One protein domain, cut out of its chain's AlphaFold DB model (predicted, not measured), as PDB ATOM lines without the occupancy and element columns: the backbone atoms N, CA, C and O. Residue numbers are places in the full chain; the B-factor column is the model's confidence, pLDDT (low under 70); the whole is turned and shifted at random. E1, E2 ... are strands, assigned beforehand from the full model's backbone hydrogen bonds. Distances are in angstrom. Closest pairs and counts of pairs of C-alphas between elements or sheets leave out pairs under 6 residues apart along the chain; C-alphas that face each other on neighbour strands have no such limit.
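This is residues 2 to 170 of the 561 residues of an uncharacterized protein of Iodobacter fluviatilis (UniProt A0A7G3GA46). Little of the printed part is regular structure: the chain winds in stacked turns, with one wall of seven strands, E2 E4 E6 E7 E8 E10 E12 in order, facing two smaller sheets, E1 E3 E5 and E9 E11. Within each sheet the strands are parallel. Short pairings tie residues 73 to 74 to E5 and 91 to 92 to E9; residues 117 to 122 stick out. The 169 printed residues, all strand by class, include twelve named strands, E1 to E12, holding 66; the whole is compact, radius of gyration of the C-alphas 15.0 A, spanning 47 by 40 by 23 A.

E1, residues 2 to 6, begins at C-alpha (7.226, -55.860, -13.001). Next come E2, 12 to 15; E3, 25 to 29; E4, 35 to 41; E5, 49 to 52; E6, 58 to 64; E7, 82 to 87; E8, 104 to 110, 20.4 A long; E9, 127 to 131; E10, 137 to 145; E11, 150 to 153; E12, 161 to 163, ending at (10.301, -45.550, -46.636).

The three sheets form a stack of sheets, face to face in pairs. The twisted seven-strand sheet faces E1 E3 E5, the parts that face each other 10.5 A apart centre to centre, and it faces E9 E11, the parts that face each other 10.3 A apart centre to centre. N 38 and O 60 of E4 and E6, N 27 and O 50 of E3 and E5, and N 129 and O 151 of E9 and E11 are each 2.8 A apart.

The printed part has no cut. Links E6 to E7, E7 to E8 and E8 to E9 are long. Residues 102 and 119 to 120 have pLDDT under 70.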
ATOM      1  N   THR A   2       6.222 -54.938 -12.440       95.12
ATOM      2  CA  THR A   2       7.226 -55.860 -13.001       95.12
ATOM      3  C   THR A   2       6.630 -57.246 -13.217       95.12
ATOM      4  O   THR A   2       6.007 -57.786 -12.305       95.12
ATOM      5  N   LEU A   3       6.828 -57.814 -14.408       96.50
ATOM      6  CA  LEU A   3       6.420 -59.170 -14.785       96.50
ATOM      7  C   LEU A   3       7.671 -60.005 -15.100       96.50
ATOM      8  O   LEU A   3       8.576 -59.519 -15.769       96.50
ATOM      9  N   THR A   4       7.752 -61.257 -14.654       95.94
ATOM     10  CA  THR A   4       8.950 -62.094 -14.869       95.94
ATOM     11  C   THR A   4       8.593 -63.508 -15.291       95.94
ATOM     12  O   THR A   4       7.550 -64.022 -14.894       95.94
ATOM     13  N   GLY A   5       9.503 -64.161 -16.017       93.69
ATOM     14  CA  GLY A   5       9.362 -65.569 -16.390       93.69
ATOM     15  C   GLY A   5       8.394 -65.792 -17.550       93.69
ATOM     16  O   GLY A   5       7.783 -66.855 -17.627       93.69
ATOM     17  N   LEU A   6       8.247 -64.800 -18.434       96.81
ATOM     18  CA  LEU A   6       7.388 -64.927 -19.605       96.81
ATOM     19  C   LEU A   6       7.945 -65.991 -20.557       96.81
ATOM     20  O   LEU A   6       9.146 -66.034 -20.837       96.81
ATOM     21  N   THR A   7       7.071 -66.857 -21.051       96.38
ATOM     22  CA  THR A   7       7.414 -67.955 -21.960       96.38
ATOM     23  C   THR A   7       7.011 -67.632 -23.399       96.38
ATOM     24  O   THR A   7       6.344 -66.632 -23.676       96.38
ATOM     25  N   ALA A   8       7.450 -68.465 -24.345       95.00
ATOM     26  CA  ALA A   8       7.168 -68.262 -25.761       95.00
ATOM     27  C   ALA A   8       5.654 -68.192 -26.040       95.00
ATOM     28  O   ALA A   8       4.878 -68.995 -25.522       95.00
ATOM     29  N   GLY A   9       5.247 -67.229 -26.873       92.88
ATOM     30  CA  GLY A   9       3.848 -66.995 -27.246       92.88
ATOM     31  C   GLY A   9       3.052 -66.121 -26.271       92.88
ATOM     32  O   GLY A   9       1.934 -65.729 -26.597       92.88
ATOM     33  N   GLN A  10       3.603 -65.775 -25.103       97.06
ATOM     34  CA  GLN A  10       2.972 -64.803 -24.208       97.06
ATOM     35  C   GLN A  10       3.199 -63.370 -24.701       97.06
ATOM     36  O   GLN A  10       4.281 -63.030 -25.179       97.06
ATOM     37  N   ALA A  11       2.186 -62.522 -24.532       96.00
ATOM     38  CA  ALA A  11       2.238 -61.096 -24.832       96.00
ATOM     39  C   ALA A  11       2.029 -60.273 -23.557       96.00
ATOM     40  O   ALA A  11       1.277 -60.673 -22.665       96.00
ATOM     41  N   VAL A  12       2.658 -59.103 -23.493       96.88
ATOM     42  CA  VAL A  12       2.485 -58.131 -22.409       96.88
ATOM     43  C   VAL A  12       1.609 -56.989 -22.899       96.88
ATOM     44  O   VAL A  12       1.780 -56.523 -24.018       96.88
ATOM     45  N   GLY A  13       0.653 -56.543 -22.082       92.94
ATOM     46  CA  GLY A  13      -0.314 -55.517 -22.469       92.94
ATOM     47  C   GLY A  13      -0.358 -54.322 -21.522       92.94
ATOM     48  O   GLY A  13      -0.323 -54.502 -20.305       92.94
ATOM     49  N   VAL A  14      -0.517 -53.120 -22.078       96.12
ATOM     50  CA  VAL A  14      -0.938 -51.914 -21.356       96.12
ATOM     51  C   VAL A  14      -2.230 -51.401 -21.982       96.12
ATOM     52  O   VAL A  14      -2.277 -51.095 -23.171       96.12
ATOM     53  N   ALA A  15      -3.277 -51.305 -21.164       95.56
ATOM     54  CA  ALA A  15      -4.567 -50.760 -21.559       95.56
ATOM     55  C   ALA A  15      -4.819 -49.428 -20.839       95.56
ATOM     56  O   ALA A  15      -4.613 -49.316 -19.626       95.56
ATOM     57  N   GLY A  16      -5.238 -48.420 -21.593       95.75
ATOM     58  CA  GLY A  16      -5.657 -47.113 -21.099       95.75
ATOM     59  C   GLY A  16      -7.164 -46.899 -21.220       95.75
ATOM     60  O   GLY A  16      -7.909 -47.793 -21.623       95.75
ATOM     61  N   ASN A  17      -7.594 -45.695 -20.850       93.88
ATOM     62  CA  ASN A  17      -8.970 -45.211 -21.004       93.88
ATOM     63  C   ASN A  17      -9.042 -43.768 -21.546       93.88
ATOM     64  O   ASN A  17     -10.091 -43.135 -21.460       93.88
ATOM     65  N   GLY A  18      -7.920 -43.216 -22.015       92.25
ATOM     66  CA  GLY A  18      -7.791 -41.846 -22.516       92.25
ATOM     67  C   GLY A  18      -7.768 -40.746 -21.451       92.25
ATOM     68  O   GLY A  18      -7.514 -39.597 -21.796       92.25
ATOM     69  N   ALA A  19      -8.014 -41.063 -20.176       92.75
ATOM     70  CA  ALA A  19      -8.164 -40.067 -19.111       92.75
ATOM     71  C   ALA A  19      -7.104 -40.176 -18.007       92.75
ATOM     72  O   ALA A  19      -6.683 -39.165 -17.450       92.75
ATOM     73  N   VAL A  20      -6.682 -41.396 -17.665       92.75
ATOM     74  CA  VAL A  20      -5.741 -41.647 -16.565       92.75
ATOM     75  C   VAL A  20      -4.354 -41.961 -17.112       92.75
ATOM     76  O   VAL A  20      -4.207 -42.781 -18.018       92.75
ATOM     77  N   THR A  21      -3.335 -41.341 -16.517       94.19
ATOM     78  CA  THR A  21      -1.923 -41.580 -16.830       94.19
ATOM     79  C   THR A  21      -1.502 -43.008 -16.486       94.19
ATOM     80  O   THR A  21      -1.564 -43.426 -15.328       94.19
ATOM     81  N   ASN A  22      -1.036 -43.757 -17.485       95.12
ATOM     82  CA  ASN A  22      -0.477 -45.092 -17.277       95.12
ATOM     83  C   ASN A  22       0.923 -45.020 -16.632       95.12
ATOM     84  O   ASN A  22       1.748 -44.175 -16.980       95.12
ATOM     85  N   GLY A  23       1.200 -45.929 -15.691       95.31
ATOM     86  CA  GLY A  23       2.520 -46.076 -15.066       95.31
ATOM     87  C   GLY A  23       3.486 -46.941 -15.885       95.31
ATOM     88  O   GLY A  23       3.085 -47.624 -16.822       95.31
ATOM     89  N   ALA A  24       4.766 -46.950 -15.499       96.44
ATOM     90  CA  ALA A  24       5.790 -47.755 -16.170       96.44
ATOM     91  C   ALA A  24       5.630 -49.275 -15.937       96.44
ATOM     92  O   ALA A  24       5.241 -49.733 -14.847       96.44
ATOM     93  N   LEU A  25       6.002 -50.059 -16.953       97.31
ATOM     94  CA  LEU A  25       5.928 -51.518 -16.971       97.31
ATOM     95  C   LEU A  25       7.255 -52.141 -17.416       97.31
ATOM     96  O   LEU A  25       7.695 -51.953 -18.545       97.31
ATOM     97  N   ASN A  26       7.831 -52.959 -16.540       97.06
ATOM     98  CA  ASN A  26       9.006 -53.770 -16.835       97.06
ATOM     99  C   ASN A  26       8.584 -55.234 -16.983       97.06
ATOM    100  O   ASN A  26       7.772 -55.725 -16.195       97.06
ATOM    101  N   PHE A  27       9.141 -55.952 -17.947       97.38
ATOM    102  CA  PHE A  27       8.837 -57.362 -18.144       97.38
ATOM    103  C   PHE A  27      10.039 -58.162 -18.645       97.38
ATOM    104  O   PHE A  27      10.887 -57.658 -19.381       97.38
ATOM    105  N   THR A  28      10.120 -59.423 -18.220       96.81
ATOM    106  CA  THR A  28      11.246 -60.312 -18.526       96.81
ATOM    107  C   THR A  28      10.774 -61.626 -19.137       96.81
ATOM    108  O   THR A  28      10.060 -62.398 -18.486       96.81
ATOM    109  N   TYR A  29      11.236 -61.905 -20.353       96.31
ATOM    110  CA  TYR A  29      11.119 -63.199 -21.019       96.31
ATOM    111  C   TYR A  29      12.234 -64.161 -20.600       96.31
ATOM    112  O   TYR A  29      13.351 -63.763 -20.265       96.31
ATOM    113  N   GLY A  30      11.925 -65.459 -20.627       94.81
ATOM    114  CA  GLY A  30      12.910 -66.518 -20.434       94.81
ATOM    115  C   GLY A  30      14.014 -66.474 -21.497       94.81
ATOM    116  O   GLY A  30      13.792 -66.055 -22.631       94.81
ATOM    117  N   ALA A  31      15.211 -66.953 -21.148       91.75
ATOM    118  CA  ALA A  31      16.409 -66.832 -21.986       91.75
ATOM    119  C   ALA A  31      16.312 -67.509 -23.370       91.75
ATOM    120  O   ALA A  31      17.100 -67.186 -24.252       91.75
ATOM    121  N   THR A  32      15.369 -68.435 -23.566       92.38
ATOM    122  CA  THR A  32      15.156 -69.160 -24.829       92.38
ATOM    123  C   THR A  32      14.051 -68.565 -25.706       92.38
ATOM    124  O   THR A  32      13.803 -69.076 -26.797       92.38
ATOM    125  N   VAL A  33      13.351 -67.523 -25.246       95.31
ATOM    126  CA  VAL A  33      12.287 -66.882 -26.027       95.31
ATOM    127  C   VAL A  33      12.915 -65.997 -27.096       95.31
ATOM    128  O   VAL A  33      13.734 -65.144 -26.776       95.31
ATOM    129  N   ALA A  34      12.517 -66.204 -28.353       94.56
ATOM    130  CA  ALA A  34      13.088 -65.511 -29.508       94.56
ATOM    131  C   ALA A  34      12.308 -64.264 -29.960       94.56
ATOM    132  O   ALA A  34      12.877 -63.417 -30.653       94.56
ATOM    133  N   ALA A  35      11.030 -64.159 -29.581       95.44
ATOM    134  CA  ALA A  35      10.126 -63.097 -30.012       95.44
ATOM    135  C   ALA A  35       9.313 -62.531 -28.839       95.44
ATOM    136  O   ALA A  35       8.656 -63.293 -28.124       95.44
ATOM    137  N   GLY A  36       9.345 -61.207 -28.681       96.19
ATOM    138  CA  GLY A  36       8.548 -60.450 -27.714       96.19
ATOM    139  C   GLY A  36       7.305 -59.824 -28.351       96.19
ATOM    140  O   GLY A  36       7.305 -59.475 -29.536       96.19
ATOM    141  N   VAL A  37       6.220 -59.685 -27.580       97.38
ATOM    142  CA  VAL A  37       4.983 -59.020 -28.035       97.38
ATOM    143  C   VAL A  37       4.470 -58.044 -26.980       97.38
ATOM    144  O   VAL A  37       4.222 -58.423 -25.834       97.38
ATOM    145  N   ILE A  38       4.243 -56.801 -27.403       98.12
ATOM    146  CA  ILE A  38       3.738 -55.688 -26.602       98.12
ATOM    147  C   ILE A  38       2.410 -55.212 -27.203       98.12
ATOM    148  O   ILE A  38       2.351 -54.787 -28.353       98.12
ATOM    149  N   ASN A  39       1.334 -55.245 -26.424       98.00
ATOM    150  CA  ASN A  39       0.013 -54.763 -26.820       98.00
ATOM    151  C   ASN A  39      -0.304 -53.452 -26.096       98.00
ATOM    152  O   ASN A  39      -0.303 -53.397 -24.871       98.00
ATOM    153  N   ILE A  40      -0.619 -52.405 -26.846       98.31
ATOM    154  CA  ILE A  40      -0.973 -51.081 -26.340       98.31
ATOM    155  C   ILE A  40      -2.394 -50.778 -26.823       98.31
ATOM    156  O   ILE A  40      -2.689 -50.887 -28.017       98.31
ATOM    157  N   SER A  41      -3.316 -50.470 -25.910       97.44
ATOM    158  CA  SER A  41      -4.725 -50.320 -26.290       97.44
ATOM    159  C   SER A  41      -5.531 -49.333 -25.453       97.44
ATOM    160  O   SER A  41      -5.152 -48.954 -24.349       97.44
ATOM    161  N   GLY A  42      -6.695 -48.938 -25.977       95.19
ATOM    162  CA  GLY A  42      -7.748 -48.271 -25.198       95.19
ATOM    163  C   GLY A  42      -7.506 -46.794 -24.873       95.19
ATOM    164  O   GLY A  42      -8.276 -46.210 -24.118       95.19
ATOM    165  N   GLY A  43      -6.473 -46.170 -25.442       95.00
ATOM    166  CA  GLY A  43      -6.143 -44.775 -25.154       95.00
ATOM    167  C   GLY A  43      -5.153 -44.657 -24.003       95.00
ATOM    168  O   GLY A  43      -5.427 -44.019 -22.990       95.00
ATOM    169  N   THR A  44      -4.021 -45.344 -24.115       96.56
ATOM    170  CA  THR A  44      -2.899 -45.144 -23.185       96.56
ATOM    171  C   THR A  44      -2.362 -43.717 -23.290       96.56
ATOM    172  O   THR A  44      -2.399 -43.127 -24.367       96.56
ATOM    173  N   THR A  45      -1.895 -43.139 -22.180       93.94
ATOM    174  CA  THR A  45      -1.476 -41.720 -22.145       93.94
ATOM    175  C   THR A  45      -0.044 -41.482 -21.649       93.94
ATOM    176  O   THR A  45       0.440 -40.359 -21.761       93.94
ATOM    177  N   ALA A  46       0.646 -42.499 -21.108       92.69
ATOM    178  CA  ALA A  46       2.056 -42.431 -20.697       92.69
ATOM    179  C   ALA A  46       2.627 -43.830 -20.360       92.69
ATOM    180  O   ALA A  46       2.050 -44.860 -20.702       92.69
ATOM    181  N   GLY A  47       3.755 -43.855 -19.639       95.75
ATOM    182  CA  GLY A  47       4.353 -45.053 -19.047       95.75
ATOM    183  C   GLY A  47       5.450 -45.648 -19.923       95.75
ATOM    184  O   GLY A  47       5.203 -46.037 -21.059       95.75
ATOM    185  N   ALA A  48       6.676 -45.708 -19.400       96.69
ATOM    186  CA  ALA A  48       7.781 -46.374 -20.088       96.69
ATOM    187  C   ALA A  48       7.592 -47.898 -20.075       96.69
ATOM    188  O   ALA A  48       7.070 -48.453 -19.101       96.69
ATOM    189  N   LEU A  49       8.046 -48.562 -21.137       97.44
ATOM    190  CA  LEU A  49       7.998 -50.012 -21.295       97.44
ATOM    191  C   LEU A  49       9.426 -50.550 -21.386       97.44
ATOM    192  O   LEU A  49      10.201 -50.076 -22.211       97.44
ATOM    193  N   ALA A  50       9.781 -51.531 -20.559       96.50
ATOM    194  CA  ALA A  50      11.109 -52.141 -20.585       96.50
ATOM    195  C   ALA A  50      11.020 -53.665 -20.680       96.50
ATOM    196  O   ALA A  50      10.564 -54.331 -19.750       96.50
ATOM    197  N   GLU A  51      11.494 -54.202 -21.797       96.19
ATOM    198  CA  GLU A  51      11.655 -55.624 -22.053       96.19
ATOM    199  C   GLU A  51      13.074 -56.078 -21.697       96.19
ATOM    200  O   GLU A  51      14.070 -55.436 -22.025       96.19
ATOM    201  N   THR A  52      13.177 -57.256 -21.090       93.94
ATOM    202  CA  THR A  52      14.440 -57.989 -20.957       93.94
ATOM    203  C   THR A  52      14.259 -59.435 -21.409       93.94
ATOM    204  O   THR A  52      13.237 -60.058 -21.132       93.94
ATOM    205  N   GLY A  53      15.254 -59.997 -22.093       93.12
ATOM    206  CA  GLY A  53      15.232 -61.398 -22.515       93.12
ATOM    207  C   GLY A  53      16.408 -61.724 -23.428       93.12
ATOM    208  O   GLY A  53      16.459 -61.249 -24.560       93.12
ATOM    209  N   ALA A  54      17.356 -62.532 -22.948       90.12
ATOM    210  CA  ALA A  54      18.634 -62.745 -23.636       90.12
ATOM    211  C   ALA A  54      18.491 -63.319 -25.061       90.12
ATOM    212  O   ALA A  54      19.307 -63.007 -25.926       90.12
ATOM    213  N   GLY A  55      17.461 -64.137 -25.294       91.81
ATOM    214  CA  GLY A  55      17.189 -64.778 -26.581       91.81
ATOM    215  C   GLY A  55      16.347 -63.953 -27.553       91.81
ATOM    216  O   GLY A  55      16.172 -64.392 -28.687       91.81
ATOM    217  N   ILE A  56      15.817 -62.794 -27.145       93.75
ATOM    218  CA  ILE A  56      14.886 -62.016 -27.969       93.75
ATOM    219  C   ILE A  56      15.632 -61.407 -29.158       93.75
ATOM    220  O   ILE A  56      16.534 -60.584 -29.002       93.75
ATOM    221  N   THR A  57      15.217 -61.810 -30.356       93.56
ATOM    222  CA  THR A  57      15.759 -61.334 -31.637       93.56
ATOM    223  C   THR A  57      14.783 -60.464 -32.416       93.56
ATOM    224  O   THR A  57      15.208 -59.722 -33.307       93.56
ATOM    225  N   SER A  58      13.491 -60.550 -32.090       94.62
ATOM    226  CA  SER A  58      12.439 -59.770 -32.725       94.62
ATOM    227  C   SER A  58      11.356 -59.345 -31.741       94.62
ATOM    228  O   SER A  58      11.087 -60.017 -30.746       94.62
ATOM    229  N   ASN A  59      10.715 -58.223 -32.041       96.62
ATOM    230  CA  ASN A  59       9.639 -57.659 -31.243       96.62
ATOM    231  C   ASN A  59       8.446 -57.266 -32.107       96.62
ATOM    232  O   ASN A  59       8.604 -56.833 -33.247       96.62
ATOM    233  N   THR A  60       7.246 -57.379 -31.545       97.88
ATOM    234  CA  THR A  60       6.017 -56.841 -32.137       97.88
ATOM    235  C   THR A  60       5.332 -55.896 -31.161       97.88
ATOM    236  O   THR A  60       5.066 -56.278 -30.024       97.88
ATOM    237  N   ILE A  61       4.998 -54.690 -31.611       98.56
ATOM    238  CA  ILE A  61       4.168 -53.723 -30.894       98.56
ATOM    239  C   ILE A  61       2.836 -53.606 -31.630       98.56
ATOM    240  O   ILE A  61       2.815 -53.322 -32.822       98.56
ATOM    241  N   ASN A  62       1.720 -53.786 -30.928       98.44
ATOM    242  CA  ASN A  62       0.384 -53.572 -31.476       98.44
ATOM    243  C   ASN A  62      -0.256 -52.345 -30.813       98.44
ATOM    244  O   ASN A  62      -0.289 -52.278 -29.588       98.44
ATOM    245  N   SER A  63      -0.799 -51.412 -31.599       98.19
ATOM    246  CA  SER A  63      -1.594 -50.268 -31.122       98.19
ATOM    247  C   SER A  63      -3.026 -50.374 -31.635       98.19
ATOM    248  O   SER A  63      -3.246 -50.454 -32.844       98.19
ATOM    249  N   THR A  64      -3.995 -50.405 -30.717       97.75
ATOM    250  CA  THR A  64      -5.420 -50.603 -31.036       97.75
ATOM    251  C   THR A  64      -6.353 -49.747 -30.167       97.75
ATOM    252  O   THR A  64      -5.970 -49.231 -29.114       97.75
ATOM    253  N   GLY A  65      -7.625 -49.642 -30.560       96.19
ATOM    254  CA  GLY A  65      -8.663 -48.974 -29.770       96.19
ATOM    255  C   GLY A  65      -8.724 -47.468 -30.020       96.19
ATOM    256  O   GLY A  65      -9.270 -47.054 -31.030       96.19
ATOM    257  N   ALA A  66      -8.219 -46.657 -29.091       94.88
ATOM    258  CA  ALA A  66      -8.098 -45.202 -29.249       94.88
ATOM    259  C   ALA A  66      -6.632 -44.810 -29.523       94.88
ATOM    260  O   ALA A  66      -5.761 -45.684 -29.565       94.88
ATOM    261  N   ALA A  67      -6.352 -43.520 -29.732       95.25
ATOM    262  CA  ALA A  67      -4.982 -43.022 -29.885       95.25
ATOM    263  C   ALA A  67      -4.161 -43.304 -28.617       95.25
ATOM    264  O   ALA A  67      -4.590 -42.978 -27.512       95.25
ATOM    265  N   ASN A  68      -2.999 -43.928 -28.778       96.69
ATOM    266  CA  ASN A  68      -2.168 -44.425 -27.693       96.69
ATOM    267  C   ASN A  68      -0.870 -43.621 -27.592       96.69
ATOM    268  O   ASN A  68      -0.206 -43.379 -28.596       96.69
ATOM    269  N   THR A  69      -0.484 -43.251 -26.376       96.06
ATOM    270  CA  THR A  69       0.796 -42.618 -26.060       96.06
ATOM    271  C   THR A  69       1.477 -43.384 -24.933       96.06
ATOM    272  O   THR A  69       0.884 -43.603 -23.877       96.06
ATOM    273  N   VAL A  70       2.732 -43.770 -25.145       97.19
ATOM    274  CA  VAL A  70       3.594 -44.405 -24.140       97.19
ATOM    275  C   VAL A  70       4.928 -43.669 -24.039       97.19
ATOM    276  O   VAL A  70       5.295 -42.886 -24.914       97.19
ATOM    277  N   GLY A  71       5.654 -43.902 -22.945       96.44
ATOM    278  CA  GLY A  71       7.004 -43.372 -22.761       96.44
ATOM    279  C   GLY A  71       8.038 -44.071 -23.650       96.44
ATOM    280  O   GLY A  71       7.708 -44.676 -24.670       96.44
ATOM    281  N   ALA A  72       9.309 -44.005 -23.249       95.81
ATOM    282  CA  ALA A  72      10.365 -44.758 -23.918       95.81
ATOM    283  C   ALA A  72      10.068 -46.267 -23.896       95.81
ATOM    284  O   ALA A  72       9.555 -46.793 -22.901       95.81
ATOM    285  N   ILE A  73      10.420 -46.949 -24.984       95.81
ATOM    286  CA  ILE A  73      10.333 -48.402 -25.109       95.81
ATOM    287  C   ILE A  73      11.757 -48.944 -25.201       95.81
ATOM    288  O   ILE A  73      12.441 -48.783 -26.210       95.81
ATOM    289  N   ALA A  74      12.213 -49.593 -24.137       94.94
ATOM    290  CA  ALA A  74      13.472 -50.319 -24.129       94.94
ATOM    291  C   ALA A  74      13.211 -51.775 -24.516       94.94
ATOM    292  O   ALA A  74      12.625 -52.525 -23.739       94.94
ATOM    293  N   LEU A  75      13.616 -52.161 -25.725       93.62
ATOM    294  CA  LEU A  75      13.577 -53.552 -26.174       93.62
ATOM    295  C   LEU A  75      14.791 -54.314 -25.631       93.62
ATOM    296  O   LEU A  75      15.782 -53.709 -25.211       93.62
ATOM    297  N   SER A  76      14.750 -55.646 -25.665       88.62
ATOM    298  CA  SER A  76      15.888 -56.443 -25.197       88.62
ATOM    299  C   SER A  76      17.141 -56.240 -26.069       88.62
ATOM    300  O   SER A  76      17.246 -56.740 -27.191       88.62
ATOM    301  N   GLY A  77      18.122 -55.520 -25.521       72.44
ATOM    302  CA  GLY A  77      19.333 -55.065 -26.209       72.44
ATOM    303  C   GLY A  77      20.432 -56.098 -26.454       72.44
ATOM    304  O   GLY A  77      21.562 -55.690 -26.690       72.44
ATOM    305  N   THR A  78      20.175 -57.406 -26.358       71.38
ATOM    306  CA  THR A  78      21.224 -58.432 -26.550       71.38
ATOM    307  C   THR A  78      21.259 -59.045 -27.949       71.38
ATOM    308  O   THR A  78      22.319 -59.522 -28.349       71.38
ATOM    309  N   ALA A  79      20.147 -59.044 -28.693       80.62
ATOM    310  CA  ALA A  79      20.094 -59.631 -30.040       80.62
ATOM    311  C   ALA A  79      18.967 -59.087 -30.944       80.62
ATOM    312  O   ALA A  79      18.726 -59.634 -32.022       80.62
ATOM    313  N   ASN A  80      18.245 -58.038 -30.531       89.75
ATOM    314  CA  ASN A  80      17.087 -57.577 -31.285       89.75
ATOM    315  C   ASN A  80      17.493 -56.910 -32.611       89.75
ATOM    316  O   ASN A  80      18.157 -55.870 -32.635       89.75
ATOM    317  N   THR A  81      17.066 -57.520 -33.714       92.75
ATOM    318  CA  THR A  81      17.348 -57.091 -35.092       92.75
ATOM    319  C   THR A  81      16.081 -56.751 -35.874       92.75
ATOM    320  O   THR A  81      16.182 -56.200 -36.968       92.75
ATOM    321  N   ALA A  82      14.889 -57.021 -35.334       93.88
ATOM    322  CA  ALA A  82      13.630 -56.775 -36.031       93.88
ATOM    323  C   ALA A  82      12.540 -56.257 -35.087       93.88
ATOM    324  O   ALA A  82      12.201 -56.897 -34.096       93.88
ATOM    325  N   LEU A  83      11.933 -55.127 -35.435       96.75
ATOM    326  CA  LEU A  83      10.739 -54.607 -34.780       96.75
ATOM    327  C   LEU A  83       9.603 -54.502 -35.796       96.75
ATOM    328  O   LEU A  83       9.766 -53.874 -36.836       96.75
ATOM    329  N   THR A  84       8.438 -55.041 -35.457       98.31
ATOM    330  CA  THR A  84       7.186 -54.797 -36.177       98.31
ATOM    331  C   THR A  84       6.268 -53.933 -35.323       98.31
ATOM    332  O   THR A  84       6.023 -54.255 -34.163       98.31
ATOM    333  N   VAL A  85       5.718 -52.864 -35.889       98.69
ATOM    334  CA  VAL A  85       4.694 -52.019 -35.269       98.69
ATOM    335  C   VAL A  85       3.413 -52.129 -36.089       98.69
ATOM    336  O   VAL A  85       3.362 -51.655 -37.218       98.69
ATOM    337  N   ASN A  86       2.373 -52.736 -35.520       98.50
ATOM    338  CA  ASN A  86       1.046 -52.824 -36.124       98.50
ATOM    339  C   ASN A  86       0.115 -51.811 -35.454       98.50
ATOM    340  O   ASN A  86      -0.351 -52.029 -34.334       98.50
ATOM    341  N   ALA A  87      -0.173 -50.707 -36.130       98.25
ATOM    342  CA  ALA A  87      -1.009 -49.636 -35.611       98.25
ATOM    343  C   ALA A  87      -2.334 -49.567 -36.379       98.25
ATOM    344  O   ALA A  87      -2.392 -49.111 -37.521       98.25
ATOM    345  N   THR A  88      -3.427 -50.008 -35.754       97.75
ATOM    346  CA  THR A  88      -4.779 -49.721 -36.265       97.75
ATOM    347  C   THR A  88      -5.289 -48.371 -35.774       97.75
ATOM    348  O   THR A  88      -6.149 -47.776 -36.413       97.75
ATOM    349  N   THR A  89      -4.718 -47.862 -34.680       96.38
ATOM    350  CA  THR A  89      -4.909 -46.500 -34.173       96.38
ATOM    351  C   THR A  89      -3.578 -45.816 -33.912       96.38
ATOM    352  O   THR A  89      -2.556 -46.488 -33.744       96.38
ATOM    353  N   ALA A  90      -3.602 -44.478 -33.873       96.88
ATOM    354  CA  ALA A  90      -2.403 -43.670 -33.701       96.88
ATOM    355  C   ALA A  90      -1.580 -44.119 -32.483       96.88
ATOM    356  O   ALA A  90      -2.141 -44.443 -31.431       96.88
ATOM    357  N   LEU A  91      -0.257 -44.149 -32.637       97.62
ATOM    358  CA  LEU A  91       0.694 -44.546 -31.605       97.62
ATOM    359  C   LEU A  91       1.798 -43.499 -31.498       97.62
ATOM    360  O   LEU A  91       2.543 -43.290 -32.448       97.62
ATOM    361  N   THR A  92       1.955 -42.901 -30.325       97.06
ATOM    362  CA  THR A  92       3.111 -42.065 -29.990       97.06
ATOM    363  C   THR A  92       3.958 -42.777 -28.948       97.06
ATOM    364  O   THR A  92       3.456 -43.219 -27.916       97.06
ATOM    365  N   THR A  93       5.250 -42.900 -29.220       96.81
ATOM    366  CA  THR A  93       6.227 -43.476 -28.294       96.81
ATOM    367  C   THR A  93       7.271 -42.426 -27.923       96.81
ATOM    368  O   THR A  93       7.485 -41.462 -28.662       96.81
ATOM    369  N   GLY A  94       7.928 -42.609 -26.775       95.31
ATOM    370  CA  GLY A  94       9.231 -41.991 -26.541       95.31
ATOM    371  C   GLY A  94      10.305 -42.642 -27.420       95.31
ATOM    372  O   GLY A  94      10.013 -43.217 -28.461       95.31
ATOM    373  N   ASN A  95      11.563 -42.611 -26.988       94.88
ATOM    374  CA  ASN A  95      12.632 -43.264 -27.747       94.88
ATOM    375  C   ASN A  95      12.459 -44.788 -27.728       94.88
ATOM    376  O   ASN A  95      12.147 -45.371 -26.684       94.88
ATOM    377  N   ILE A  96      12.700 -45.427 -28.872       93.81
ATOM    378  CA  ILE A  96      12.767 -46.885 -28.977       93.81
ATOM    379  C   ILE A  96      14.236 -47.300 -29.005       93.81
ATOM    380  O   ILE A  96      14.998 -46.916 -29.895       93.81
ATOM    381  N   THR A  97      14.637 -48.099 -28.019       92.38
ATOM    382  CA  THR A  97      16.032 -48.511 -27.804       92.38
ATOM    383  C   THR A  97      16.164 -50.034 -27.773       92.38
ATOM    384  O   THR A  97      15.172 -50.759 -27.853       92.38
ATOM    385  N   GLY A  98      17.398 -50.535 -27.671       90.88
ATOM    386  CA  GLY A  98      17.657 -51.974 -27.550       90.88
ATOM    387  C   GLY A  98      17.797 -52.718 -28.878       90.88
ATOM    388  O   GLY A  98      17.683 -53.936 -28.911       90.88
ATOM    389  N   PHE A  99      18.058 -52.018 -29.981       90.69
ATOM    390  CA  PHE A  99      18.515 -52.665 -31.214       90.69
ATOM    391  C   PHE A  99      19.974 -53.127 -31.082       90.69
ATOM    392  O   PHE A  99      20.728 -52.589 -30.276       90.69
ATOM    393  N   THR A 100      20.382 -54.120 -31.869       82.81
ATOM    394  CA  THR A 100      21.780 -54.574 -31.987       82.81
ATOM    395  C   THR A 100      22.083 -55.030 -33.416       82.81
ATOM    396  O   THR A 100      21.171 -55.256 -34.213       82.81
ATOM    397  N   GLY A 101      23.367 -55.189 -33.753       72.50
ATOM    398  CA  GLY A 101      23.820 -55.655 -35.072       72.50
ATOM    399  C   GLY A 101      24.251 -54.503 -35.975       72.50
ATOM    400  O   GLY A 101      24.714 -53.499 -35.476       72.50
ATOM    401  N   THR A 102      24.149 -54.627 -37.296       68.25
ATOM    402  CA  THR A 102      24.396 -53.519 -38.254       68.25
ATOM    403  C   THR A 102      23.273 -53.386 -39.287       68.25
ATOM    404  O   THR A 102      23.419 -52.673 -40.272       68.25
ATOM    405  N   ALA A 103      22.176 -54.125 -39.098       82.81
ATOM    406  CA  ALA A 103      21.118 -54.313 -40.089       82.81
ATOM    407  C   ALA A 103      19.723 -54.400 -39.445       82.81
ATOM    408  O   ALA A 103      18.849 -55.106 -39.950       82.81
ATOM    409  N   SER A 104      19.510 -53.746 -38.295       93.25
ATOM    410  CA  SER A 104      18.214 -53.841 -37.622       93.25
ATOM    411  C   SER A 104      17.126 -53.176 -38.472       93.25
ATOM    412  O   SER A 104      17.361 -52.117 -39.059       93.25
ATOM    413  N   THR A 105      15.943 -53.784 -38.531       94.94
ATOM    414  CA  THR A 105      14.808 -53.298 -39.328       94.94
ATOM    415  C   THR A 105      13.617 -52.974 -38.439       94.94
ATOM    416  O   THR A 105      13.250 -53.771 -37.575       94.94
ATOM    417  N   ILE A 106      12.993 -51.823 -38.681       97.62
ATOM    418  CA  ILE A 106      11.691 -51.452 -38.134       97.62
ATOM    419  C   ILE A 106      10.676 -51.496 -39.275       97.62
ATOM    420  O   ILE A 106      10.834 -50.793 -40.267       97.62
ATOM    421  N   THR A 107       9.629 -52.298 -39.129       98.50
ATOM    422  CA  THR A 107       8.499 -52.366 -40.059       98.50
ATOM    423  C   THR A 107       7.276 -51.767 -39.385       98.50
ATOM    424  O   THR A 107       6.908 -52.199 -38.296       98.50
ATOM    425  N   VAL A 108       6.626 -50.802 -40.026       98.69
ATOM    426  CA  VAL A 108       5.396 -50.169 -39.540       98.69
ATOM    427  C   VAL A 108       4.262 -50.486 -40.510       98.69
ATOM    428  O   VAL A 108       4.398 -50.328 -41.723       98.69
ATOM    429  N   ALA A 109       3.146 -50.971 -39.975       98.44
ATOM    430  CA  ALA A 109       1.984 -51.354 -40.758       98.44
ATOM    431  C   ALA A 109       0.671 -51.049 -40.036       98.44
ATOM    432  O   ALA A 109       0.634 -50.867 -38.819       98.44
ATOM    433  N   GLY A 110      -0.422 -51.041 -40.793       98.06
ATOM    434  CA  GLY A 110      -1.776 -50.894 -40.272       98.06
ATOM    435  C   GLY A 110      -2.539 -49.758 -40.941       98.06
ATOM    436  O   GLY A 110      -2.201 -49.333 -42.040       98.06
ATOM    437  N   ALA A 111      -3.592 -49.290 -40.280       97.44
ATOM    438  CA  ALA A 111      -4.540 -48.316 -40.824       97.44
ATOM    439  C   ALA A 111      -4.719 -47.092 -39.911       97.44
ATOM    440  O   ALA A 111      -5.720 -46.386 -40.014       97.44
ATOM    441  N   ALA A 112      -3.775 -46.856 -38.993       97.62
ATOM    442  CA  ALA A 112      -3.759 -45.634 -38.207       97.62
ATOM    443  C   ALA A 112      -3.671 -44.409 -39.132       97.62
ATOM    444  O   ALA A 112      -2.938 -44.416 -40.120       97.62
ATOM    445  N   VAL A 113      -4.418 -43.364 -38.787       95.25
ATOM    446  CA  VAL A 113      -4.438 -42.080 -39.498       95.25
ATOM    447  C   VAL A 113      -3.592 -41.055 -38.754       95.25
ATOM    448  O   VAL A 113      -3.417 -41.159 -37.537       95.25
ATOM    449  N   ASN A 114      -3.072 -40.065 -39.480       89.50
ATOM    450  CA  ASN A 114      -2.361 -38.934 -38.891       89.50
ATOM    451  C   ASN A 114      -3.224 -38.219 -37.850       89.50
ATOM    452  O   ASN A 114      -4.439 -38.077 -38.019       89.50
ATOM    453  N   ASN A 115      -2.585 -37.716 -36.795       85.81
ATOM    454  CA  ASN A 115      -3.271 -36.826 -35.873       85.81
ATOM    455  C   ASN A 115      -3.267 -35.432 -36.490       85.81
ATOM    456  O   ASN A 115      -2.208 -34.825 -36.669       85.81
ATOM    457  N   ALA A 116      -4.456 -34.927 -36.813       85.12
ATOM    458  CA  ALA A 116      -4.604 -33.557 -37.269       85.12
ATOM    459  C   ALA A 116      -4.062 -32.586 -36.213       85.12
ATOM    460  O   ALA A 116      -4.247 -32.787 -35.009       85.12
ATOM    461  N   GLY A 117      -3.412 -31.521 -36.681       80.50
ATOM    462  CA  GLY A 117      -3.038 -30.417 -35.810       80.50
ATOM    463  C   GLY A 117      -4.280 -29.808 -35.164       80.50
ATOM    464  O   GLY A 117      -5.352 -29.738 -35.764       80.50
ATOM    465  N   THR A 118      -4.126 -29.373 -33.924       79.06
ATOM    466  CA  THR A 118      -5.114 -28.561 -33.212       79.06
ATOM    467  C   THR A 118      -4.577 -27.140 -33.081       79.06
ATOM    468  O   THR A 118      -3.440 -26.866 -33.457       79.06
ATOM    469  N   ALA A 119      -5.357 -26.233 -32.492       66.69
ATOM    470  CA  ALA A 119      -4.880 -24.883 -32.194       66.69
ATOM    471  C   ALA A 119      -3.667 -24.849 -31.237       66.69
ATOM    472  O   ALA A 119      -3.039 -23.809 -31.108       66.69
ATOM    473  N   THR A 120      -3.375 -25.949 -30.529       59.12
ATOM    474  CA  THR A 120      -2.359 -26.003 -29.459       59.12
ATOM    475  C   THR A 120      -1.286 -27.060 -29.668       59.12
ATOM    476  O   THR A 120      -0.433 -27.252 -28.804       59.12
ATOM    477  N   ALA A 121      -1.403 -27.850 -30.730       72.25
ATOM    478  CA  ALA A 121      -0.515 -28.964 -30.994       72.25
ATOM    479  C   ALA A 121      -0.404 -29.158 -32.492       72.25
ATOM    480  O   ALA A 121      -1.406 -29.227 -33.206       72.25
ATOM    481  N   LEU A 122       0.830 -29.303 -32.939       79.00
ATOM    482  CA  LEU A 122       1.141 -29.622 -34.311       79.00
ATOM    483  C   LEU A 122       0.502 -30.928 -34.764       79.00
ATOM    484  O   LEU A 122       0.335 -31.863 -33.979       79.00
ATOM    485  N   ALA A 123       0.217 -31.002 -36.064       88.12
ATOM    486  CA  ALA A 123      -0.070 -32.282 -36.686       88.12
ATOM    487  C   ALA A 123       1.077 -33.252 -36.378       88.12
ATOM    488  O   ALA A 123       2.253 -32.867 -36.450       88.12
ATOM    489  N   SER A 124       0.733 -34.501 -36.060       90.94
ATOM    490  CA  SER A 124       1.695 -35.585 -35.850       90.94
ATOM    491  C   SER A 124       1.448 -36.724 -36.837       90.94
ATOM    492  O   SER A 124       0.321 -36.965 -37.279       90.94
ATOM    493  N   ALA A 125       2.514 -37.460 -37.139       96.44
ATOM    494  CA  ALA A 125       2.412 -38.711 -37.865       96.44
ATOM    495  C   ALA A 125       1.502 -39.686 -37.100       96.44
ATOM    496  O   ALA A 125       1.366 -39.589 -35.871       96.44
ATOM    497  N   ALA A 126       0.886 -40.628 -37.814       96.94
ATOM    498  CA  ALA A 126       0.013 -41.634 -37.215       96.94
ATOM    499  C   ALA A 126       0.785 -42.533 -36.238       96.94
ATOM    500  O   ALA A 126       0.280 -42.893 -35.175       96.94
ATOM    501  N   VAL A 127       2.029 -42.869 -36.584       98.31
ATOM    502  CA  VAL A 127       2.947 -43.621 -35.724       98.31
ATOM    503  C   VAL A 127       4.207 -42.799 -35.492       98.31
ATOM    504  O   VAL A 127       4.977 -42.586 -36.417       98.31
ATOM    505  N   THR A 128       4.454 -42.366 -34.257       97.75
ATOM    506  CA  THR A 128       5.673 -41.643 -33.871       97.75
ATOM    507  C   THR A 128       6.598 -42.547 -33.055       97.75
ATOM    508  O   THR A 128       6.245 -42.989 -31.960       97.75
ATOM    509  N   LEU A 129       7.793 -42.804 -33.587       97.00
ATOM    510  CA  LEU A 129       8.816 -43.707 -33.035       97.00
ATOM    511  C   LEU A 129       9.820 -43.011 -32.094       97.00
ATOM    512  O   LEU A 129      10.755 -43.648 -31.607       97.00
ATOM    513  N   GLY A 130       9.672 -41.698 -31.892       95.06
ATOM    514  CA  GLY A 130      10.613 -40.888 -31.123       95.06
ATOM    515  C   GLY A 130      11.995 -40.810 -31.777       95.06
ATOM    516  O   GLY A 130      12.120 -40.836 -33.006       95.06
ATOM    517  N   THR A 131      13.039 -40.691 -30.952       93.94
ATOM    518  CA  THR A 131      14.426 -40.761 -31.428       93.94
ATOM    519  C   THR A 131      14.875 -42.202 -31.552       93.94
ATOM    520  O   THR A 131      14.789 -42.986 -30.605       93.94
ATOM    521  N   ILE A 132      15.410 -42.533 -32.721       91.94
ATOM    522  CA  ILE A 132      16.081 -43.801 -32.961       91.94
ATOM    523  C   ILE A 132      17.503 -43.668 -32.412       91.94
ATOM    524  O   ILE A 132      18.378 -43.093 -33.047       91.94
ATOM    525  N   GLU A 133      17.750 -44.167 -31.201       82.19
ATOM    526  CA  GLU A 133      19.040 -43.951 -30.517       82.19
ATOM    527  C   GLU A 133      20.157 -44.896 -30.974       82.19
ATOM    528  O   GLU A 133      21.315 -44.723 -30.594       82.19
ATOM    529  N   ASN A 134      19.845 -45.898 -31.799       80.50
ATOM    530  CA  ASN A 134      20.836 -46.870 -32.232       80.50
ATOM    531  C   ASN A 134      21.306 -46.636 -33.679       80.50
ATOM    532  O   ASN A 134      20.526 -46.707 -34.632       80.50
ATOM    533  N   ALA A 135      22.618 -46.439 -33.841       80.94
ATOM    534  CA  ALA A 135      23.305 -46.342 -35.129       80.94
ATOM    535  C   ALA A 135      23.220 -47.625 -35.986       80.94
ATOM    536  O   ALA A 135      23.646 -47.627 -37.135       80.94
ATOM    537  N   THR A 136      22.695 -48.727 -35.450       85.06
ATOM    538  CA  THR A 136      22.602 -50.019 -36.140       85.06
ATOM    539  C   THR A 136      21.269 -50.254 -36.839       85.06
ATOM    540  O   THR A 136      21.142 -51.227 -37.587       85.06
ATOM    541  N   VAL A 137      20.268 -49.402 -36.592       92.94
ATOM    542  CA  VAL A 137      19.005 -49.442 -37.335       92.94
ATOM    543  C   VAL A 137      19.298 -49.025 -38.765       92.94
ATOM    544  O   VAL A 137      19.678 -47.883 -39.020       92.94
ATOM    545  N   ALA A 138      19.174 -49.974 -39.685       94.44
ATOM    546  CA  ALA A 138      19.485 -49.788 -41.096       94.44
ATOM    547  C   ALA A 138      18.241 -49.462 -41.919       94.44
ATOM    548  O   ALA A 138      18.364 -48.776 -42.927       94.44
ATOM    549  N   THR A 139      17.062 -49.909 -41.482       96.06
ATOM    550  CA  THR A 139      15.827 -49.724 -42.244       96.06
ATOM    551  C   THR A 139      14.664 -49.337 -41.344       96.06
ATOM    552  O   THR A 139      14.424 -49.984 -40.323       96.06
ATOM    553  N   ILE A 140      13.898 -48.334 -41.769       97.94
ATOM    554  CA  ILE A 140      12.535 -48.067 -41.303       97.94
ATOM    555  C   ILE A 140      11.623 -48.179 -42.521       97.94
ATOM    556  O   ILE A 140      11.758 -47.414 -43.470       97.94
ATOM    557  N   ASN A 141      10.715 -49.144 -42.520       98.31
ATOM    558  CA  ASN A 141       9.781 -49.363 -43.612       98.31
ATOM    559  C   ASN A 141       8.342 -49.240 -43.111       98.31
ATOM    560  O   ASN A 141       7.823 -50.160 -42.481       98.31
ATOM    561  N   ALA A 142       7.706 -48.114 -43.414       98.50
ATOM    562  CA  ALA A 142       6.318 -47.820 -43.101       98.50
ATOM    563  C   ALA A 142       5.374 -47.976 -44.302       98.50
ATOM    564  O   ALA A 142       4.203 -47.627 -44.197       98.50
ATOM    565  N   SER A 143       5.817 -48.591 -45.407       98.06
ATOM    566  CA  SER A 143       4.976 -48.774 -46.601       98.06
ATOM    567  C   SER A 143       3.730 -49.642 -46.356       98.06
ATOM    568  O   SER A 143       2.857 -49.737 -47.214       98.06
ATOM    569  N   GLY A 144       3.667 -50.344 -45.218       97.88
ATOM    570  CA  GLY A 144       2.495 -51.102 -44.779       97.88
ATOM    571  C   GLY A 144       1.451 -50.266 -44.033       97.88
ATOM    572  O   GLY A 144       0.417 -50.814 -43.649       97.88
ATOM    573  N   LEU A 145       1.721 -48.986 -43.759       97.94
ATOM    574  CA  LEU A 145       0.801 -48.066 -43.101       97.94
ATOM    575  C   LEU A 145      -0.079 -47.401 -44.165       97.94
ATOM    576  O   LEU A 145       0.327 -46.472 -44.854       97.94
ATOM    577  N   THR A 146      -1.290 -47.921 -44.342       97.38
ATOM    578  CA  THR A 146      -2.104 -47.680 -45.545       97.38
ATOM    579  C   THR A 146      -2.930 -46.398 -45.515       97.38
ATOM    580  O   THR A 146      -3.637 -46.123 -46.481       97.38
ATOM    581  N   ALA A 147      -2.920 -45.660 -44.405       95.56
ATOM    582  CA  ALA A 147      -3.770 -44.483 -44.217       95.56
ATOM    583  C   ALA A 147      -3.065 -43.279 -43.578       95.56
ATOM    584  O   ALA A 147      -3.620 -42.185 -43.593       95.56
ATOM    585  N   GLY A 148      -1.880 -43.467 -43.001       96.19
ATOM    586  CA  GLY A 148      -1.146 -42.392 -42.353       96.19
ATOM    587  C   GLY A 148       0.357 -42.548 -42.504       96.19
ATOM    588  O   GLY A 148       0.814 -43.505 -43.131       96.19
ATOM    589  N   GLY A 149       1.100 -41.610 -41.923       97.38
ATOM    590  CA  GLY A 149       2.563 -41.586 -41.986       97.38
ATOM    591  C   GLY A 149       3.266 -42.002 -40.698       97.38
ATOM    592  O   GLY A 149       2.652 -42.162 -39.630       97.38
ATOM    593  N   VAL A 150       4.585 -42.158 -40.799       98.19
ATOM    594  CA  VAL A 150       5.521 -42.402 -39.703       98.19
ATOM    595  C   VAL A 150       6.289 -41.131 -39.333       98.19
ATOM    596  O   VAL A 150       6.682 -40.325 -40.171       98.19
ATOM    597  N   GLY A 151       6.512 -40.945 -38.035       97.88
ATOM    598  CA  GLY A 151       7.318 -39.876 -37.471       97.88
ATOM    599  C   GLY A 151       8.537 -40.440 -36.753       97.88
ATOM    600  O   GLY A 151       8.394 -41.340 -35.924       97.88
ATOM    601  N   ALA A 152       9.731 -39.925 -37.039       97.56
ATOM    602  CA  ALA A 152      10.962 -40.371 -36.383       97.56
ATOM    603  C   ALA A 152      12.052 -39.291 -36.386       97.56
ATOM    604  O   ALA A 152      12.197 -38.543 -37.352       97.56
ATOM    605  N   VAL A 153      12.872 -39.266 -35.332       96.44
ATOM    606  CA  VAL A 153      14.178 -38.591 -35.338       96.44
ATOM    607  C   VAL A 153      15.240 -39.647 -35.619       96.44
ATOM    608  O   VAL A 153      15.390 -40.604 -34.856       96.44
ATOM    609  N   LEU A 154      15.934 -39.517 -36.749       95.94
ATOM    610  CA  LEU A 154      16.866 -40.537 -37.219       95.94
ATOM    611  C   LEU A 154      18.163 -40.557 -36.399       95.94
ATOM    612  O   LEU A 154      18.570 -39.563 -35.800       95.94
ATOM    613  N   SER A 155      18.822 -41.715 -36.401       91.31
ATOM    614  CA  SER A 155      20.065 -41.949 -35.667       91.31
ATOM    615  C   SER A 155      21.296 -41.419 -36.412       91.31
ATOM    616  O   SER A 155      21.218 -40.828 -37.491       91.31
ATOM    617  N   THR A 156      22.481 -41.684 -35.865       92.69
ATOM    618  CA  THR A 156      23.761 -41.364 -36.509       92.69
ATOM    619  C   THR A 156      24.140 -42.316 -37.656       92.69
ATOM    620  O   THR A 156      25.242 -42.216 -38.196       92.69
ATOM    621  N   ASN A 157      23.254 -43.235 -38.059       93.44
ATOM    622  CA  ASN A 157      23.507 -44.145 -39.172       93.44
ATOM    623  C   ASN A 157      23.430 -43.430 -40.534       93.44
ATOM    624  O   ASN A 157      22.351 -43.149 -41.047       93.44
ATOM    625  N   VAL A 158      24.581 -43.219 -41.172       94.44
ATOM    626  CA  VAL A 158      24.698 -42.587 -42.502       94.44
ATOM    627  C   VAL A 158      24.167 -43.444 -43.664       94.44
ATOM    628  O   VAL A 158      24.048 -42.960 -44.794       94.44
ATOM    629  N   ALA A 159      23.885 -44.724 -43.404       95.00
ATOM    630  CA  ALA A 159      23.408 -45.704 -44.374       95.00
ATOM    631  C   ALA A 159      21.933 -46.084 -44.178       95.00
ATOM    632  O   ALA A 159      21.455 -46.983 -44.868       95.00
ATOM    633  N   ILE A 160      21.219 -45.431 -43.254       96.38
ATOM    634  CA  ILE A 160      19.814 -45.741 -42.988       96.38
ATOM    635  C   ILE A 160      18.947 -45.531 -44.236       96.38
ATOM    636  O   ILE A 160      19.116 -44.560 -44.978       96.38
ATOM    637  N   VAL A 161      18.012 -46.452 -44.451       97.44
ATOM    638  CA  VAL A 161      16.975 -46.379 -45.474       97.44
ATOM    639  C   VAL A 161      15.626 -46.207 -44.791       97.44
ATOM    640  O   VAL A 161      15.254 -46.995 -43.924       97.44
ATOM    641  N   VAL A 162      14.884 -45.181 -45.185       98.50
ATOM    642  CA  VAL A 162      13.529 -44.926 -44.698       98.50
ATOM    643  C   VAL A 162      12.573 -44.908 -45.881       98.50
ATOM    644  O   VAL A 162      12.837 -44.226 -46.869       98.50
ATOM    645  N   THR A 163      11.470 -45.637 -45.756       98.50
ATOM    646  CA  THR A 163      10.301 -45.550 -46.636       98.50
ATOM    647  C   THR A 163       9.108 -45.232 -45.754       98.50
ATOM    648  O   THR A 163       8.809 -46.024 -44.859       98.50
ATOM    649  N   GLY A 164       8.465 -44.088 -45.959       98.31
ATOM    650  CA  GLY A 164       7.290 -43.702 -45.189       98.31
ATOM    651  C   GLY A 164       5.993 -44.349 -45.683       98.31
ATOM    652  O   GLY A 164       6.011 -45.374 -46.380       98.31
ATOM    653  N   GLY A 165       4.879 -43.818 -45.194       97.69
ATOM    654  CA  GLY A 165       3.546 -44.392 -45.303       97.69
ATOM    655  C   GLY A 165       2.729 -43.847 -46.472       97.69
ATOM    656  O   GLY A 165       3.249 -43.466 -47.521       97.69
ATOM    657  N   ALA A 166       1.406 -43.918 -46.306       96.75
ATOM    658  CA  ALA A 166       0.426 -43.437 -47.281       96.75
ATOM    659  C   ALA A 166      -0.189 -42.067 -46.929       96.75
ATOM    660  O   ALA A 166      -1.016 -41.563 -47.690       96.75
ATOM    661  N   GLY A 167       0.146 -41.510 -45.765       96.19
ATOM    662  CA  GLY A 167      -0.221 -40.157 -45.345       96.19
ATOM    663  C   GLY A 167       0.974 -39.488 -44.671       96.19
ATOM    664  O   GLY A 167       2.008 -40.118 -44.547       96.19
ATOM    665  N   ASP A 168       0.820 -38.257 -44.181       97.06
ATOM    666  CA  ASP A 168       1.976 -37.383 -43.931       97.06
ATOM    667  C   ASP A 168       3.056 -37.952 -42.977       97.06
ATOM    668  O   ASP A 168       2.814 -38.216 -41.791       97.06
ATOM    669  N   ASP A 169       4.277 -38.086 -43.475       98.31
ATOM    670  CA  ASP A 169       5.461 -38.598 -42.796       98.31
ATOM    671  C   ASP A 169       6.336 -37.461 -42.249       98.31
ATOM    672  O   ASP A 169       6.680 -36.513 -42.955       98.31
ATOM    673  N   PHE A 170       6.748 -37.550 -40.979       97.44
ATOM    674  CA  PHE A 170       7.490 -36.488 -40.283       97.44
ATOM    675  C   PHE A 170       8.871 -36.961 -39.836       97.44
ATOM    676  O   PHE A 170       9.051 -37.515 -38.750       97.44
TER     677      PHE A 170